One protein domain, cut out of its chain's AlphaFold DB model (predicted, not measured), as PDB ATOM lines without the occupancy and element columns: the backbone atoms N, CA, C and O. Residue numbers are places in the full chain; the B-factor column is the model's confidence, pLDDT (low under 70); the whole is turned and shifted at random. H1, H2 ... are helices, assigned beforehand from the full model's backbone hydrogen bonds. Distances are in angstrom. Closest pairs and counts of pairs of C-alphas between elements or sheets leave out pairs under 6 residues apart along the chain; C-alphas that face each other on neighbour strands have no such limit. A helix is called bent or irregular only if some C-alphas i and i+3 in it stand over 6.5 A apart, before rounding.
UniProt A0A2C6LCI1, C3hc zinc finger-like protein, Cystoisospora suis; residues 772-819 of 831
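Overview. This is residues 772 to 819 of the 831 residues of the protein "C3hc zinc finger-like protein" of Cystoisospora suis (UniProt A0A2C6LCI1). One long helix, H2, bent once, makes nearly the full length of a rod, and the short helix H1 with the residues before it forms a small hook beside the beginning of H2a. There is no second long helix along H2, and residues 772 to 779, of which 777 to 779 belong to H1, stick out from the rod. The printed part has 48 residues with two named helices, H1 then H2, and no named strand; the class is all helix. The whole is extended, with a radius of gyration of the C-alphas of 18.1 A and spans of 55 by 19 by 10 A.

Arrangement. H2, residues 783 to 819, was assigned as one helix by its hydrogen bonds, but it is bent: C-alphas 792 and 795 are 6.7 A apart. Its arms are H2a, residues 783 to 792, and H2b, residues 795 to 819; their lines stand at a steep tilt of 36 degrees, only just beyond shallow. H1, residues 777 to 780, is close to H2a but not clearly touching it; their closest C-alphas, those of Tyr 780 and Leu 786, are 5.4 A apart. H1 and H2b are apart. Every O i to N i+4 pair is within hydrogen-bond range in H2a and H2b, while H1 is too short for such a pair and has its one O i to N i+3 pair within range.

Along the chain. H2b is 36.0 A from first to last C-alpha and ends at C-alpha 819, (-31.541, -37.048, 23.366). H2a is 14.1 A long and begins at C-alpha 783, (-22.225, -32.058, -27.610). H1 is 5.2 A long and begins at C-alpha 777, (-34.230, -32.524, -27.899).

Size, cuts and confidence. The two C-alphas farthest apart, those of Ala 778 and Lys 819, are 54.8 A apart. The printed part has no cut, and the link from H1 to H2 is tight, with 2 residues. Mean pLDDT of the printed part is 81.9; residues 773, 774 and 778 are under 70.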
ATOM      1  N   CYS A 772     -37.560 -25.440 -18.978       71.88
ATOM      2  CA  CYS A 772     -37.580 -24.938 -20.351       71.88
ATOM      3  C   CYS A 772     -38.172 -25.993 -21.311       71.88
ATOM      4  O   CYS A 772     -37.435 -26.565 -22.125       71.88
ATOM      5  N   PRO A 773     -39.491 -26.271 -21.260       66.56
ATOM      6  CA  PRO A 773     -40.106 -27.361 -22.027       66.56
ATOM      7  C   PRO A 773     -40.100 -27.132 -23.548       66.56
ATOM      8  O   PRO A 773     -40.293 -28.074 -24.311       66.56
ATOM      9  N   TYR A 774     -39.863 -25.895 -23.995       68.81
ATOM     10  CA  TYR A 774     -39.931 -25.488 -25.402       68.81
ATOM     11  C   TYR A 774     -38.638 -25.729 -26.196       68.81
ATOM     12  O   TYR A 774     -38.632 -25.574 -27.416       68.81
ATOM     13  N   ILE A 775     -37.536 -26.091 -25.534       71.44
ATOM     14  CA  ILE A 775     -36.275 -26.398 -26.219       71.44
ATOM     15  C   ILE A 775     -36.328 -27.847 -26.709       71.44
ATOM     16  O   ILE A 775     -36.468 -28.777 -25.914       71.44
ATOM     17  N   SER A 776     -36.218 -28.024 -28.027       76.81
ATOM     18  CA  SER A 776     -36.233 -29.334 -28.687       76.81
ATOM     19  C   SER A 776     -35.060 -30.218 -28.249       76.81
ATOM     20  O   SER A 776     -33.940 -29.733 -28.086       76.81
ATOM     21  N   ASP A 777     -35.286 -31.534 -28.167       70.81
ATOM     22  CA  ASP A 777     -34.230 -32.524 -27.899       70.81
ATOM     23  C   ASP A 777     -33.091 -32.482 -28.922       70.81
ATOM     24  O   ASP A 777     -31.956 -32.819 -28.591       70.81
ATOM     25  N   ALA A 778     -33.354 -32.003 -30.142       69.25
ATOM     26  CA  ALA A 778     -32.320 -31.808 -31.154       69.25
ATOM     27  C   ALA A 778     -31.224 -30.826 -30.700       69.25
ATOM     28  O   ALA A 778     -30.064 -30.998 -31.061       69.25
ATOM     29  N   VAL A 779     -31.572 -29.836 -29.871       72.88
ATOM     30  CA  VAL A 779     -30.624 -28.843 -29.347       72.88
ATOM     31  C   VAL A 779     -29.694 -29.473 -28.307       72.88
ATOM     32  O   VAL A 779     -28.493 -29.226 -28.329       72.88
ATOM     33  N   TYR A 780     -30.218 -30.356 -27.449       77.19
ATOM     34  CA  TYR A 780     -29.415 -31.072 -26.448       77.19
ATOM     35  C   TYR A 780     -28.565 -32.203 -27.035       77.19
ATOM     36  O   TYR A 780     -27.655 -32.686 -26.368       77.19
ATOM     37  N   ARG A 781     -28.839 -32.634 -28.274       76.81
ATOM     38  CA  ARG A 781     -27.993 -33.604 -28.989       76.81
ATOM     39  C   ARG A 781     -26.672 -33.002 -29.464       76.81
ATOM     40  O   ARG A 781     -25.776 -33.761 -29.817       76.81
ATOM     41  N   HIS A 782     -26.533 -31.673 -29.475       81.12
ATOM     42  CA  HIS A 782     -25.263 -31.040 -29.808       81.12
ATOM     43  C   HIS A 782     -24.300 -31.139 -28.607       81.12
ATOM     44  O   HIS A 782     -24.606 -30.564 -27.558       81.12
ATOM     45  N   PRO A 783     -23.129 -31.799 -28.736       74.94
ATOM     46  CA  PRO A 783     -22.225 -32.058 -27.610       74.94
ATOM     47  C   PRO A 783     -21.835 -30.792 -26.847       74.94
ATOM     48  O   PRO A 783     -21.937 -30.762 -25.629       74.94
ATOM     49  N   CYS A 784     -21.518 -29.708 -27.566       78.69
ATOM     50  CA  CYS A 784     -21.154 -28.427 -26.951       78.69
ATOM     51  C   CYS A 784     -22.282 -27.820 -26.102       78.69
ATOM     52  O   CYS A 784     -22.017 -27.212 -25.077       78.69
ATOM     53  N   VAL A 785     -23.548 -27.988 -26.505       73.75
ATOM     54  CA  VAL A 785     -24.686 -27.452 -25.741       73.75
ATOM     55  C   VAL A 785     -24.924 -28.292 -24.491       73.75
ATOM     56  O   VAL A 785     -25.231 -27.747 -23.434       73.75
ATOM     57  N   LEU A 786     -24.779 -29.614 -24.600       77.31
ATOM     58  CA  LEU A 786     -24.916 -30.519 -23.465       77.31
ATOM     59  C   LEU A 786     -23.797 -30.315 -22.437       77.31
ATOM     60  O   LEU A 786     -24.082 -30.263 -21.244       77.31
ATOM     61  N   GLU A 787     -22.555 -30.171 -22.894       79.38
ATOM     62  CA  GLU A 787     -21.386 -29.923 -22.048       79.38
ATOM     63  C   GLU A 787     -21.512 -28.588 -21.306       79.38
ATOM     64  O   GLU A 787     -21.440 -28.566 -20.080       79.38
ATOM     65  N   GLU A 788     -21.838 -27.501 -22.008       76.62
ATOM     66  CA  GLU A 788     -22.075 -26.184 -21.399       76.62
ATOM     67  C   GLU A 788     -23.258 -26.197 -20.420       76.62
ATOM     68  O   GLU A 788     -23.191 -25.618 -19.335       76.62
ATOM     69  N   LEU A 789     -24.343 -26.909 -20.747       76.12
ATOM     70  CA  LEU A 789     -25.488 -27.056 -19.849       76.12
ATOM     71  C   LEU A 789     -25.115 -27.823 -18.574       76.12
ATOM     72  O   LEU A 789     -25.542 -27.446 -17.481       76.12
ATOM     73  N   ILE A 790     -24.328 -28.895 -18.697       78.25
ATOM     74  CA  ILE A 790     -23.809 -29.638 -17.545       78.25
ATOM     75  C   ILE A 790     -22.918 -28.717 -16.710       78.25
ATOM     76  O   ILE A 790     -23.141 -28.608 -15.506       78.25
ATOM     77  N   MET A 791     -21.980 -28.006 -17.335       83.62
ATOM     78  CA  MET A 791     -21.059 -27.096 -16.651       83.62
ATOM     79  C   MET A 791     -21.782 -25.944 -15.942       83.62
ATOM     80  O   MET A 791     -21.396 -25.576 -14.835       83.62
ATOM     81  N   ALA A 792     -22.875 -25.426 -16.506       75.62
ATOM     82  CA  ALA A 792     -23.681 -24.379 -15.879       75.62
ATOM     83  C   ALA A 792     -24.557 -24.897 -14.719       75.62
ATOM     84  O   ALA A 792     -24.741 -24.216 -13.705       75.62
ATOM     85  N   LEU A 793     -25.119 -26.105 -14.842       75.00
ATOM     86  CA  LEU A 793     -26.038 -26.659 -13.839       75.00
ATOM     87  C   LEU A 793     -25.323 -27.381 -12.690       75.00
ATOM     88  O   LEU A 793     -25.866 -27.445 -11.578       75.00
ATOM     89  N   LEU A 794     -24.119 -27.905 -12.926       80.44
ATOM     90  CA  LEU A 794     -23.359 -28.677 -11.947       80.44
ATOM     91  C   LEU A 794     -23.031 -27.867 -10.674       80.44
ATOM     92  O   LEU A 794     -23.342 -28.365  -9.591       80.44
ATOM     93  N   PRO A 795     -22.544 -26.607 -10.731       85.62
ATOM     94  CA  PRO A 795     -22.295 -25.804  -9.530       85.62
ATOM     95  C   PRO A 795     -23.561 -25.548  -8.706       85.62
ATOM     96  O   PRO A 795     -23.534 -25.580  -7.475       85.62
ATOM     97  N   SER A 796     -24.698 -25.327  -9.374       74.38
ATOM     98  CA  SER A 796     -25.984 -25.103  -8.704       74.38
ATOM     99  C   SER A 796     -26.467 -26.354  -7.967       74.38
ATOM    100  O   SER A 796     -27.014 -26.252  -6.865       74.38
ATOM    101  N   ARG A 797     -26.233 -27.538  -8.546       74.81
ATOM    102  CA  ARG A 797     -26.537 -28.825  -7.909       74.81
ATOM    103  C   ARG A 797     -25.582 -29.154  -6.771       74.81
ATOM    104  O   ARG A 797     -26.071 -29.558  -5.720       74.81
ATOM    105  N   LEU A 798     -24.282 -28.912  -6.926       79.06
ATOM    106  CA  LEU A 798     -23.306 -29.074  -5.842       79.06
ATOM    107  C   LEU A 798     -23.684 -28.203  -4.637       79.06
ATOM    108  O   LEU A 798     -23.849 -28.728  -3.541       79.06
ATOM    109  N   LYS A 799     -24.011 -26.921  -4.854       84.94
ATOM    110  CA  LYS A 799     -24.512 -26.028  -3.791       84.94
ATOM    111  C   LYS A 799     -25.832 -26.485  -3.163       84.94
ATOM    112  O   LYS A 799     -26.150 -26.090  -2.042       84.94
ATOM    113  N   ALA A 800     -26.679 -27.209  -3.896       72.81
ATOM    114  CA  ALA A 800     -27.921 -27.758  -3.351       72.81
ATOM    115  C   ALA A 800     -27.651 -28.998  -2.486       72.81
ATOM    116  O   ALA A 800     -28.242 -29.120  -1.416       72.81
ATOM    117  N   LEU A 801     -26.733 -29.867  -2.915       77.00
ATOM    118  CA  LEU A 801     -26.285 -31.029  -2.144       77.00
ATOM    119  C   LEU A 801     -25.540 -30.610  -0.872       77.00
ATOM    120  O   LEU A 801     -25.823 -31.149   0.191       77.00
ATOM    121  N   GLU A 802     -24.672 -29.600  -0.947       88.94
ATOM    122  CA  GLU A 802     -24.002 -29.019   0.227       88.94
ATOM    123  C   GLU A 802     -25.013 -28.486   1.247       88.94
ATOM    124  O   GLU A 802     -24.891 -28.747   2.440       88.94
ATOM    125  N   ARG A 803     -26.058 -27.781   0.788       85.25
ATOM    126  CA  ARG A 803     -27.135 -27.301   1.669       85.25
ATOM    127  C   ARG A 803     -27.915 -28.445   2.308       85.25
ATOM    128  O   ARG A 803     -28.175 -28.377   3.504       85.25
ATOM    129  N   ALA A 804     -28.246 -29.481   1.540       81.50
ATOM    130  CA  ALA A 804     -28.929 -30.661   2.062       81.50
ATOM    131  C   ALA A 804     -28.075 -31.394   3.112       81.50
ATOM    132  O   ALA A 804     -28.591 -31.762   4.162       81.50
ATOM    133  N   ALA A 805     -26.765 -31.521   2.880       88.69
ATOM    134  CA  ALA A 805     -25.836 -32.118   3.837       88.69
ATOM    135  C   ALA A 805     -25.730 -31.295   5.136       88.69
ATOM    136  O   ALA A 805     -25.735 -31.856   6.230       88.69
ATOM    137  N   VAL A 806     -25.689 -29.960   5.036       92.69
ATOM    138  CA  VAL A 806     -25.705 -29.071   6.212       92.69
ATOM    139  C   VAL A 806     -27.022 -29.194   6.982       92.69
ATOM    140  O   VAL A 806     -27.012 -29.236   8.211       92.69
ATOM    141  N   GLU A 807     -28.156 -29.273   6.288       90.69
ATOM    142  CA  GLU A 807     -29.473 -29.438   6.910       90.69
ATOM    143  C   GLU A 807     -29.614 -30.797   7.609       90.69
ATOM    144  O   GLU A 807     -30.097 -30.865   8.742       90.69
ATOM    145  N   GLU A 808     -29.119 -31.871   6.991       92.69
ATOM    146  CA  GLU A 808     -29.058 -33.201   7.598       92.69
ATOM    147  C   GLU A 808     -28.173 -33.203   8.853       92.69
ATOM    148  O   GLU A 808     -28.584 -33.713   9.900       92.69
ATOM    149  N   GLN A 809     -27.009 -32.551   8.800       93.00
ATOM    150  CA  GLN A 809     -26.123 -32.421   9.955       93.00
ATOM    151  C   GLN A 809     -26.769 -31.618  11.096       93.00
ATOM    152  O   GLN A 809     -26.687 -32.031  12.256       93.00
ATOM    153  N   LEU A 810     -27.467 -30.520  10.783       92.69
ATOM    154  CA  LEU A 810     -28.234 -29.745  11.765       92.69
ATOM    155  C   LEU A 810     -29.368 -30.570  12.385       92.69
ATOM    156  O   LEU A 810     -29.614 -30.466  13.590       92.69
ATOM    157  N   ASN A 811     -30.036 -31.412  11.598       93.69
ATOM    158  CA  ASN A 811     -31.086 -32.299  12.089       93.69
ATOM    159  C   ASN A 811     -30.519 -33.376  13.034       93.69
ATOM    160  O   ASN A 811     -31.079 -33.634  14.102       93.69
ATOM    161  N   GLU A 812     -29.364 -33.960  12.708       95.56
ATOM    162  CA  GLU A 812     -28.669 -34.906  13.589       95.56
ATOM    163  C   GLU A 812     -28.142 -34.246  14.873       95.56
ATOM    164  O   GLU A 812     -28.239 -34.825  15.963       95.56
ATOM    165  N   ASP A 813     -27.648 -33.012  14.792       95.25
ATOM    166  CA  ASP A 813     -27.268 -32.222  15.965       95.25
ATOM    167  C   ASP A 813     -28.486 -31.906  16.851       95.25
ATOM    168  O   ASP A 813     -28.408 -32.042  18.080       95.25
ATOM    169  N   ALA A 814     -29.628 -31.557  16.247       92.69
ATOM    170  CA  ALA A 814     -30.887 -31.320  16.949       92.69
ATOM    171  C   ALA A 814     -31.397 -32.592  17.645       92.69
ATOM    172  O   ALA A 814     -31.731 -32.551  18.833       92.69
ATOM    173  N   LYS A 815     -31.362 -33.746  16.967       94.75
ATOM    174  CA  LYS A 815     -31.682 -35.057  17.558       94.75
ATOM    175  C   LYS A 815     -30.745 -35.403  18.718       94.75
ATOM    176  O   LYS A 815     -31.207 -35.849  19.771       94.75
ATOM    177  N   ARG A 816     -29.434 -35.164  18.581       96.50
ATOM    178  CA  ARG A 816     -28.455 -35.363  19.671       96.50
ATOM    179  C   ARG A 816     -28.690 -34.407  20.841       96.50
ATOM    180  O   ARG A 816     -28.519 -34.798  21.997       96.50
ATOM    181  N   ALA A 817     -29.081 -33.161  20.586       91.62
ATOM    182  CA  ALA A 817     -29.454 -32.211  21.632       91.62
ATOM    183  C   ALA A 817     -30.731 -32.648  22.365       91.62
ATOM    184  O   ALA A 817     -30.755 -32.627  23.597       91.62
ATOM    185  N   TRP A 818     -31.743 -33.112  21.630       89.50
ATOM    186  CA  TRP A 818     -32.978 -33.658  22.190       89.50
ATOM    187  C   TRP A 818     -32.707 -34.874  23.081       89.50
ATOM    188  O   TRP A 818     -33.077 -34.856  24.252       89.50
ATOM    189  N   LYS A 819     -31.950 -35.865  22.585       94.44
ATOM    190  CA  LYS A 819     -31.541 -37.048  23.366       94.44
ATOM    191  C   LYS A 819     -30.808 -36.676  24.658       94.44
ATOM    192  O   LYS A 819     -31.020 -37.301  25.690       94.44
TER     193      LYS A 819